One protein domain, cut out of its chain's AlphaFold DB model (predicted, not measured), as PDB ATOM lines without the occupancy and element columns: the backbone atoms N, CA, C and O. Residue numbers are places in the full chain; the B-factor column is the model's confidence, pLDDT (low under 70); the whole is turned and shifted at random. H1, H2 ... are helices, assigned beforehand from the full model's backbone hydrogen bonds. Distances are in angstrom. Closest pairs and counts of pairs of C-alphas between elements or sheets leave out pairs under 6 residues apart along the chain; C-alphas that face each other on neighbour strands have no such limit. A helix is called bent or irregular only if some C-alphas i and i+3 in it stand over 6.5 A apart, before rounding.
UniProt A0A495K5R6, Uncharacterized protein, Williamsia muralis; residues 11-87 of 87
ATOM      1  N   GLY A  11      42.939  56.393  69.633       76.31
ATOM      2  CA  GLY A  11      42.210  55.209  69.165       76.31
ATOM      3  C   GLY A  11      41.213  54.664  70.195       76.31
ATOM      4  O   GLY A  11      40.107  54.278  69.828       76.31
ATOM      5  N   LEU A  12      41.566  54.677  71.487       76.94
ATOM      6  CA  LEU A  12      40.637  54.308  72.563       76.94
ATOM      7  C   LEU A  12      39.513  55.332  72.724       76.94
ATOM      8  O   LEU A  12      38.409  54.947  73.090       76.94
ATOM      9  N   PHE A  13      39.786  56.607  72.447       82.00
ATOM     10  CA  PHE A  13      38.774  57.662  72.462       82.00
ATOM     11  C   PHE A  13      37.776  57.499  71.308       82.00
ATOM     12  O   PHE A  13      36.571  57.532  71.511       82.00
ATOM     13  N   VAL A  14      38.252  57.215  70.093       85.19
ATOM     14  CA  VAL A  14      37.355  56.945  68.955       85.19
ATOM     15  C   VAL A  14      36.490  55.707  69.212       85.19
ATOM     16  O   VAL A  14      35.311  55.714  68.880       85.19
ATOM     17  N   LEU A  15      37.038  54.666  69.848       84.94
ATOM     18  CA  LEU A  15      36.273  53.481  70.257       84.94
ATOM     19  C   LEU A  15      35.301  53.754  71.411       84.94
ATOM     20  O   LEU A  15      34.265  53.097  71.495       84.94
ATOM     21  N   SER A  16      35.605  54.703  72.298       86.31
ATOM     22  CA  SER A  16      34.731  55.017  73.426       86.31
ATOM     23  C   SER A  16      33.446  55.705  72.978       86.31
ATOM     24  O   SER A  16      32.423  55.511  73.619       86.31
ATOM     25  N   VAL A  17      33.446  56.420  71.849       86.00
ATOM     26  CA  VAL A  17      32.239  57.060  71.298       86.00
ATOM     27  C   VAL A  17      31.111  56.048  71.007       86.00
ATOM     28  O   VAL A  17      30.067  56.153  71.653       86.00
ATOM     29  N   PRO A  18      31.269  55.027  70.139       89.44
ATOM     30  CA  PRO A  18      30.203  54.051  69.898       89.44
ATOM     31  C   PRO A  18      29.883  53.207  71.142       89.44
ATOM     32  O   PRO A  18      28.729  52.853  71.363       89.44
ATOM     33  N   ILE A  19      30.875  52.918  71.992       88.00
ATOM     34  CA  ILE A  19      30.658  52.156  73.233       88.00
ATOM     35  C   ILE A  19      29.812  52.960  74.228       88.00
ATOM     36  O   ILE A  19      28.918  52.406  74.864       88.00
ATOM     37  N   SER A  20      30.053  54.266  74.331       89.69
ATOM     38  CA  SER A  20      29.280  55.174  75.176       89.69
ATOM     39  C   SER A  20      27.823  55.268  74.742       89.69
ATOM     40  O   SER A  20      26.949  55.263  75.604       89.69
ATOM     41  N   TYR A  21      27.549  55.247  73.433       87.12
ATOM     42  CA  TYR A  21      26.188  55.192  72.904       87.12
ATOM     43  C   TYR A  21      25.457  53.920  73.339       87.12
ATOM     44  O   TYR A  21      24.375  53.998  73.915       87.12
ATOM     45  N   VAL A  22      26.063  52.748  73.122       90.00
ATOM     46  CA  VAL A  22      25.449  51.464  73.503       90.00
ATOM     47  C   VAL A  22      25.211  51.399  75.013       90.00
ATOM     48  O   VAL A  22      24.138  50.985  75.446       90.00
ATOM     49  N   ALA A  23      26.183  51.844  75.813       88.81
ATOM     50  CA  ALA A  23      26.057  51.879  77.267       88.81
ATOM     51  C   ALA A  23      24.931  52.821  77.723       88.81
ATOM     52  O   ALA A  23      24.121  52.437  78.562       88.81
ATOM     53  N   PHE A  24      24.832  54.008  77.119       88.81
ATOM     54  CA  PHE A  24      23.761  54.960  77.392       88.81
ATOM     55  C   PHE A  24      22.381  54.388  77.047       88.81
ATOM     56  O   PHE A  24      21.484  54.423  77.887       88.81
ATOM     57  N   VAL A  25      22.213  53.825  75.843       88.62
ATOM     58  CA  VAL A  25      20.947  53.212  75.404       88.62
ATOM     59  C   VAL A  25      20.544  52.087  76.352       88.62
ATOM     60  O   VAL A  25      19.397  52.031  76.786       88.62
ATOM     61  N   PHE A  26      21.491  51.225  76.726       88.44
ATOM     62  CA  PHE A  26      21.232  50.142  77.668       88.44
ATOM     63  C   PHE A  26      20.799  50.668  79.042       88.44
ATOM     64  O   PHE A  26      19.785  50.224  79.575       88.44
ATOM     65  N   SER A  27      21.514  51.648  79.602       86.25
ATOM     66  CA  SER A  27      21.141  52.270  80.878       86.25
ATOM     67  C   SER A  27      19.775  52.944  80.827       86.25
ATOM     68  O   SER A  27      19.021  52.847  81.790       86.25
ATOM     69  N   LEU A  28      19.439  53.586  79.710       85.25
ATOM     70  CA  LEU A  28      18.146  54.226  79.508       85.25
ATOM     71  C   LEU A  28      17.018  53.184  79.446       85.25
ATOM     72  O   LEU A  28      16.016  53.354  80.135       85.25
ATOM     73  N   ILE A  29      17.203  52.074  78.721       84.88
ATOM     74  CA  ILE A  29      16.244  50.952  78.686       84.88
ATOM     75  C   ILE A  29      16.030  50.368  80.086       84.88
ATOM     76  O   ILE A  29      14.889  50.177  80.500       84.88
ATOM     77  N   VAL A  30      17.110  50.107  80.830       85.69
ATOM     78  CA  VAL A  30      17.022  49.574  82.199       85.69
ATOM     79  C   VAL A  30      16.289  50.549  83.117       85.69
ATOM     80  O   VAL A  30      15.434  50.125  83.888       85.69
ATOM     81  N   LEU A  31      16.578  51.850  83.016       84.62
ATOM     82  CA  LEU A  31      15.888  52.882  83.789       84.62
ATOM     83  C   LEU A  31      14.390  52.924  83.457       84.62
ATOM     84  O   LEU A  31      13.571  52.964  84.368       84.62
ATOM     85  N   LEU A  32      14.030  52.863  82.173       81.19
ATOM     86  CA  LEU A  32      12.639  52.802  81.714       81.19
ATOM     87  C   LEU A  32      11.910  51.562  82.243       81.19
ATOM     88  O   LEU A  32      10.776  51.677  82.704       81.19
ATOM     89  N   MET A  33      12.566  50.397  82.228       82.31
ATOM     90  CA  MET A  33      12.025  49.172  82.822       82.31
ATOM     91  C   MET A  33      11.824  49.310  84.336       82.31
ATOM     92  O   MET A  33      10.811  48.855  84.856       82.31
ATOM     93  N   LEU A  34      12.762  49.954  85.038       82.31
ATOM     94  CA  LEU A  34      12.712  50.141  86.491       82.31
ATOM     95  C   LEU A  34      11.622  51.131  86.930       82.31
ATOM     96  O   LEU A  34      11.088  51.016  88.028       82.31
ATOM     97  N   VAL A  35      11.325  52.128  86.096       79.69
ATOM     98  CA  VAL A  35      10.396  53.223  86.418       79.69
ATOM     99  C   VAL A  35       8.926  52.855  86.127       79.69
ATOM    100  O   VAL A  35       8.039  53.653  86.416       79.69
ATOM    101  N   GLU A  36       8.636  51.646  85.619       64.88
ATOM    102  CA  GLU A  36       7.270  51.111  85.402       64.88
ATOM    103  C   GLU A  36       6.290  52.113  84.737       64.88
ATOM    104  O   GLU A  36       5.104  52.193  85.062       64.88
ATOM    105  N   ARG A  37       6.769  52.909  83.768       58.72
ATOM    106  CA  ARG A  37       5.969  53.935  83.065       58.72
ATOM    107  C   ARG A  37       5.988  53.696  81.551       58.72
ATOM    108  O   ARG A  37       7.051  53.727  80.943       58.72
ATOM    109  N   THR A  38       4.910  53.169  80.956       58.00
ATOM    110  CA  THR A  38       3.728  53.844  80.356       58.00
ATOM    111  C   THR A  38       4.017  54.882  79.260       58.00
ATOM    112  O   THR A  38       4.631  55.910  79.505       58.00
ATOM    113  N   PHE A  39       3.514  54.564  78.056       55.69
ATOM    114  CA  PHE A  39       3.142  55.421  76.916       55.69
ATOM    115  C   PHE A  39       3.874  56.767  76.782       55.69
ATOM    116  O   PHE A  39       3.304  57.820  77.047       55.69
ATOM    117  N   PHE A  40       5.114  56.736  76.291       55.81
ATOM    118  CA  PHE A  40       5.674  57.898  75.606       55.81
ATOM    119  C   PHE A  40       5.177  57.887  74.166       55.81
ATOM    120  O   PHE A  40       5.391  56.909  73.445       55.81
ATOM    121  N   ASP A  41       4.525  58.968  73.751       66.75
ATOM    122  CA  ASP A  41       4.309  59.221  72.335       66.75
ATOM    123  C   ASP A  41       5.682  59.281  71.643       66.75
ATOM    124  O   ASP A  41       6.647  59.815  72.204       66.75
ATOM    125  N   LEU A  42       5.813  58.684  70.454       68.62
ATOM    126  CA  LEU A  42       7.124  58.443  69.821       68.62
ATOM    127  C   LEU A  42       7.921  59.751  69.641       68.62
ATOM    128  O   LEU A  42       9.142  59.772  69.792       68.62
ATOM    129  N   SER A  43       7.201  60.844  69.369       74.00
ATOM    130  CA  SER A  43       7.716  62.213  69.273       74.00
ATOM    131  C   SER A  43       8.430  62.661  70.552       74.00
ATOM    132  O   SER A  43       9.602  63.043  70.518       74.00
ATOM    133  N   ASP A  44       7.742  62.568  71.689       76.00
ATOM    134  CA  ASP A  44       8.271  63.022  72.974       76.00
ATOM    135  C   ASP A  44       9.437  62.134  73.410       76.00
ATOM    136  O   ASP A  44      10.465  62.632  73.875       76.00
ATOM    137  N   GLY A  45       9.341  60.825  73.157       76.81
ATOM    138  CA  GLY A  45      10.426  59.879  73.409       76.81
ATOM    139  C   GLY A  45      11.731  60.262  72.700       76.81
ATOM    140  O   GLY A  45      12.793  60.256  73.327       76.81
ATOM    141  N   ILE A  46      11.667  60.654  71.422       80.12
ATOM    142  CA  ILE A  46      12.848  61.077  70.647       80.12
ATOM    143  C   ILE A  46      13.440  62.378  71.205       80.12
ATOM    144  O   ILE A  46      14.666  62.507  71.297       80.12
ATOM    145  N   PHE A  47      12.597  63.330  71.605       83.50
ATOM    146  CA  PHE A  47      13.045  64.600  72.174       83.50
ATOM    147  C   PHE A  47      13.781  64.402  73.507       83.50
ATOM    148  O   PHE A  47      14.932  64.829  73.651       83.50
ATOM    149  N   TYR A  48      13.172  63.682  74.454       82.12
ATOM    150  CA  TYR A  48      13.796  63.394  75.749       82.12
ATOM    151  C   TYR A  48      15.056  62.542  75.599       82.12
ATOM    152  O   TYR A  48      16.064  62.825  76.251       82.12
ATOM    153  N   PHE A  49      15.040  61.552  74.699       84.25
ATOM    154  CA  PHE A  49      16.225  60.761  74.377       84.25
ATOM    155  C   PHE A  49      17.366  61.647  73.871       84.25
ATOM    156  O   PHE A  49      18.493  61.513  74.338       84.25
ATOM    157  N   SER A  50      17.083  62.579  72.959       83.81
ATOM    158  CA  SER A  50      18.099  63.457  72.368       83.81
ATOM    159  C   SER A  50      18.728  64.393  73.401       83.81
ATOM    160  O   SER A  50      19.946  64.566  73.409       83.81
ATOM    161  N   ILE A  51      17.927  64.948  74.316       86.00
ATOM    162  CA  ILE A  51      18.427  65.798  75.409       86.00
ATOM    163  C   ILE A  51      19.276  64.984  76.388       86.00
ATOM    164  O   ILE A  51      20.400  65.378  76.712       86.00
ATOM    165  N   LEU A  52      18.760  63.837  76.836       86.38
ATOM    166  CA  LEU A  52      19.466  62.961  77.771       86.38
ATOM    167  C   LEU A  52      20.758  62.424  77.159       86.38
ATOM    168  O   LEU A  52      21.767  62.339  77.856       86.38
ATOM    169  N   TYR A  53      20.750  62.099  75.867       83.00
ATOM    170  CA  TYR A  53      21.937  61.625  75.172       83.00
ATOM    171  C   TYR A  53      22.946  62.748  74.949       83.00
ATOM    172  O   TYR A  53      24.134  62.547  75.194       83.00
ATOM    173  N   GLY A  54      22.499  63.943  74.552       85.19
ATOM    174  CA  GLY A  54      23.367  65.108  74.375       85.19
ATOM    175  C   GLY A  54      24.111  65.476  75.660       85.19
ATOM    176  O   GLY A  54      25.332  65.634  75.645       85.19
ATOM    177  N   LEU A  55      23.404  65.526  76.794       85.81
ATOM    178  CA  LEU A  55      24.021  65.712  78.113       85.81
ATOM    179  C   LEU A  55      24.854  64.492  78.525       85.81
ATOM    180  O   LEU A  55      25.965  64.628  79.042       85.81
ATOM    181  N   GLY A  56      24.344  63.296  78.242       84.69
ATOM    182  CA  GLY A  56      24.991  62.028  78.533       84.69
ATOM    183  C   GLY A  56      26.347  61.885  77.852       84.69
ATOM    184  O   GLY A  56      27.263  61.350  78.468       84.69
ATOM    185  N   CYS A  57      26.533  62.408  76.641       86.19
ATOM    186  CA  CYS A  57      27.799  62.332  75.910       86.19
ATOM    187  C   CYS A  57      28.978  62.898  76.718       86.19
ATOM    188  O   CYS A  57      30.050  62.291  76.738       86.19
ATOM    189  N   TYR A  58      28.771  64.001  77.446       85.44
ATOM    190  CA  TYR A  58      29.805  64.623  78.282       85.44
ATOM    191  C   TYR A  58      30.245  63.752  79.461       85.44
ATOM    192  O   TYR A  58      31.346  63.936  79.973       85.44
ATOM    193  N   LEU A  59      29.415  62.795  79.882       88.81
ATOM    194  CA  LEU A  59      29.713  61.874  80.977       88.81
ATOM    195  C   LEU A  59      30.145  60.494  80.458       88.81
ATOM    196  O   LEU A  59      31.169  59.947  80.873       88.81
ATOM    197  N   TRP A  60      29.382  59.934  79.523       88.00
ATOM    198  CA  TRP A  60      29.539  58.572  79.029       88.00
ATOM    199  C   TRP A  60      30.767  58.402  78.135       88.00
ATOM    200  O   TRP A  60      31.451  57.384  78.253       88.00
ATOM    201  N   ILE A  61      31.107  59.376  77.280       86.88
ATOM    202  CA  ILE A  61      32.306  59.297  76.425       86.88
ATOM    203  C   ILE A  61      33.589  59.268  77.277       86.88
ATOM    204  O   ILE A  61      34.365  58.317  77.130       86.88
ATOM    205  N   PRO A  62      33.841  60.222  78.197       85.94
ATOM    206  CA  PRO A  62      35.031  60.158  79.044       85.94
ATOM    207  C   PRO A  62      34.988  58.987  80.034       85.94
ATOM    208  O   PRO A  62      36.025  58.367  80.274       85.94
ATOM    209  N   GLY A  63      33.812  58.625  80.561       87.44
ATOM    210  CA  GLY A  63      33.658  57.474  81.455       87.44
ATOM    211  C   GLY A  63      34.043  56.150  80.789       87.44
ATOM    212  O   GLY A  63      34.851  55.384  81.320       87.44
ATOM    213  N   THR A  64      33.540  55.896  79.580       87.50
ATOM    214  CA  THR A  64      33.896  54.693  78.809       87.50
ATOM    215  C   THR A  64      35.351  54.715  78.350       87.50
ATOM    216  O   THR A  64      36.020  53.683  78.400       87.50
ATOM    217  N   TRP A  65      35.890  55.879  77.985       86.31
ATOM    218  CA  TRP A  65      37.306  56.018  77.642       86.31
ATOM    219  C   TRP A  65      38.233  55.672  78.816       86.31
ATOM    220  O   TRP A  65      39.238  54.966  78.643       86.31
ATOM    221  N   LEU A  66      37.872  56.116  80.022       86.81
ATOM    222  CA  LEU A  66      38.586  55.793  81.251       86.81
ATOM    223  C   LEU A  66      38.512  54.289  81.549       86.81
ATOM    224  O   LEU A  66      39.548  53.659  81.777       86.81
ATOM    225  N   LEU A  67      37.316  53.695  81.477       87.50
ATOM    226  CA  LEU A  67      37.107  52.260  81.701       87.50
ATOM    227  C   LEU A  67      37.915  51.399  80.724       87.50
ATOM    228  O   LEU A  67      38.593  50.460  81.145       87.50
ATOM    229  N   LEU A  68      37.917  51.745  79.436       84.25
ATOM    230  CA  LEU A  68      38.711  51.048  78.419       84.25
ATOM    231  C   LEU A  68      40.216  51.188  78.677       84.25
ATOM    232  O   LEU A  68      40.968  50.222  78.526       84.25
ATOM    233  N   SER A  69      40.663  52.368  79.111       82.81
ATOM    234  CA  SER A  69      42.066  52.608  79.463       82.81
ATOM    235  C   SER A  69      42.505  51.783  80.679       82.81
ATOM    236  O   SER A  69      43.606  51.218  80.674       82.81
ATOM    237  N   ILE A  70      41.651  51.657  81.700       85.62
ATOM    238  CA  ILE A  70      41.900  50.820  82.885       85.62
ATOM    239  C   ILE A  70      41.886  49.333  82.505       85.62
ATOM    240  O   ILE A  70      42.834  48.608  82.825       85.62
ATOM    241  N   GLY A  71      40.868  48.880  81.768       83.88
ATOM    242  CA  GLY A  71      40.747  47.494  81.308       83.88
ATOM    243  C   GLY A  71      41.930  47.060  80.441       83.88
ATOM    244  O   GLY A  71      42.492  45.979  80.640       83.88
ATOM    245  N   GLY A  72      42.391  47.938  79.545       81.38
ATOM    246  CA  GLY A  72      43.583  47.714  78.728       81.38
ATOM    247  C   GLY A  72      44.853  47.521  79.562       81.38
ATOM    248  O   GLY A  72      45.631  46.602  79.289       81.38
ATOM    249  N   ARG A  73      45.048  48.321  80.621       81.38
ATOM    250  CA  ARG A  73      46.172  48.146  81.564       81.38
ATOM    251  C   ARG A  73      46.075  46.826  82.326       81.38
ATOM    252  O   ARG A  73      47.083  46.138  82.481       81.38
ATOM    253  N   PHE A  74      44.877  46.445  82.763       83.69
ATOM    254  CA  PHE A  74      44.664  45.200  83.502       83.69
ATOM    255  C   PHE A  74      44.956  43.964  82.636       83.69
ATOM    256  O   PHE A  74      45.648  43.042  83.069       83.69
ATOM    257  N   LEU A  75      44.516  43.979  81.373       82.69
ATOM    258  CA  LEU A  75      44.823  42.942  80.381       82.69
ATOM    259  C   LEU A  75      46.322  42.852  80.075       82.69
ATOM    260  O   LEU A  75      46.858  41.747  79.968       82.69
ATOM    261  N   GLN A  76      47.012  43.990  79.954       80.44
ATOM    262  CA  GLN A  76      48.466  44.015  79.769       80.44
ATOM    263  C   GLN A  76      49.199  43.419  80.971       80.44
ATOM    264  O   GLN A  76      50.090  42.589  80.780       80.44
ATOM    265  N   LYS A  77      48.791  43.778  82.195       82.38
ATOM    266  CA  LYS A  77      49.362  43.225  83.429       82.38
ATOM    267  C   LYS A  77      49.165  41.708  83.503       82.38
ATOM    268  O   LYS A  77      50.141  40.983  83.668       82.38
ATOM    269  N   ARG A  78      47.944  41.218  83.248       82.69
ATOM    270  CA  ARG A  78      47.650  39.774  83.212       82.69
ATOM    271  C   ARG A  78      48.450  39.028  82.145       82.69
ATOM    272  O   ARG A  78      48.951  37.942  82.413       82.69
ATOM    273  N   ARG A  79      48.604  39.590  80.938       79.94
ATOM    274  CA  ARG A  79      49.441  38.977  79.886       79.94
ATOM    275  C   ARG A  79      50.916  38.918  80.288       79.94
ATOM    276  O   ARG A  79      51.566  37.916  80.006       79.94
ATOM    277  N   ALA A  80      51.432  39.958  80.942       78.25
ATOM    278  CA  ALA A  80      52.812  39.988  81.422       78.25
ATOM    279  C   ALA A  80      53.058  38.965  82.543       78.25
ATOM    280  O   ALA A  80      54.089  38.298  82.531       78.25
ATOM    281  N   GLU A  81      52.110  38.795  83.468       78.88
ATOM    282  CA  GLU A  81      52.174  37.767  84.516       78.88
ATOM    283  C   GLU A  81      52.115  36.353  83.922       78.88
ATOM    284  O   GLU A  81      52.977  35.530  84.218       78.88
ATOM    285  N   ARG A  82      51.195  36.096  82.983       73.50
ATOM    286  CA  ARG A  82      51.081  34.787  82.314       73.50
ATOM    287  C   ARG A  82      52.339  34.406  81.523       73.50
ATOM    288  O   ARG A  82      52.684  33.235  81.451       73.50
ATOM    289  N   SER A  83      53.040  35.392  80.957       69.50
ATOM    290  CA  SER A  83      54.318  35.182  80.264       69.50
ATOM    291  C   SER A  83      55.487  34.890  81.210       69.50
ATOM    292  O   SER A  83      56.486  34.346  80.748       69.50
ATOM    293  N   LYS A  84      55.400  35.276  82.491       65.31
ATOM    294  CA  LYS A  84      56.424  34.971  83.502       65.31
ATOM    295  C   LYS A  84      56.264  33.568  84.077       65.31
ATOM    296  O   LYS A  84      57.266  32.946  84.364       65.31
ATOM    297  N   THR A  85      55.032  33.077  84.216       63.22
ATOM    298  CA  THR A  85      54.745  31.715  84.707       63.22
ATOM    299  C   THR A  85      55.018  30.627  83.663       63.22
ATOM    300  O   THR A  85      55.145  29.462  84.009       63.22
ATOM    301  N   ALA A  86      55.089  30.989  82.378       58.69
ATOM    302  CA  ALA A  86      55.409  30.072  81.279       58.69
ATOM    303  C   ALA A  86      56.925  29.936  80.998       58.69
ATOM    304  O   ALA A  86      57.298  29.314  80.005       58.69
ATOM    305  N   ARG A  87      57.779  30.555  81.822       51.19
ATOM    306  CA  ARG A  87      59.242  30.411  81.838       51.19
ATOM    307  C   ARG A  87      59.652  29.742  83.139       51.19
ATOM    308  O   ARG A  87      60.651  29.003  83.084       51.19
TER     309      ARG A  87
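AT A GLANCE: This is residues 11 to 87 of the 87 residues of an uncharacterized protein of Williamsia muralis (UniProt A0A495K5R6). Two long helices cross as a lopsided X, the early part of H1 meeting the middle of the longer H2. Beyond the crossing, the last part of H1 and the first part of H2 spread apart and are joined by a loop, while at the other end residues 73 to 87 stick out as a long arm. The printed part has 77 residues with two named helices, H1 then H2, and no named strand; the class is all helix. It is extended, with a radius of gyration of the C-alphas of 18.1 A and spans of 63 by 25 by 14 A.

IN THESE COORDINATES: H1, residues 11 to 34, begins at C-alpha 11 (42.210, 55.209, 69.165) and measures 34.6 A from first to last C-alpha. It has a kink of 30 degrees near residue 18. H2, residues 42 to 85, measures 56.6 A and ends at C-alpha 85 (54.745, 31.715, 84.707). It has a kink of 51 degrees near residue 56. Neither helix is bent or irregular, but only just: C-alphas 15 and 18 are 6.1 A apart, and C-alphas 58 and 61 are 6.2 A apart.

HOW THE PARTS SIT: H1 and H2 touch; their closest C-alphas, those of Ser 16 and Trp 65, are 5.0 A apart. H2 touches H1 with residues 53 to 69 alone. The two run opposite ways at a steep tilt of 57 degrees. O i to N i+4 pairs are within hydrogen-bond range in 19 of 20 cases in H1 and 37 of 40 in H2.

THE WHOLE: The two farthest C-alphas, those of Asp 41 and Arg 87, are 62.8 A apart. The link from H1 to H2, 7 residues, is short, and the printed part has no cut. Residues 29 to 39, 41 to 47 and 73 to 87 stand free. Mean pLDDT of the printed part is 80.5; residues 36 to 42 and 83 to 87 are under 70.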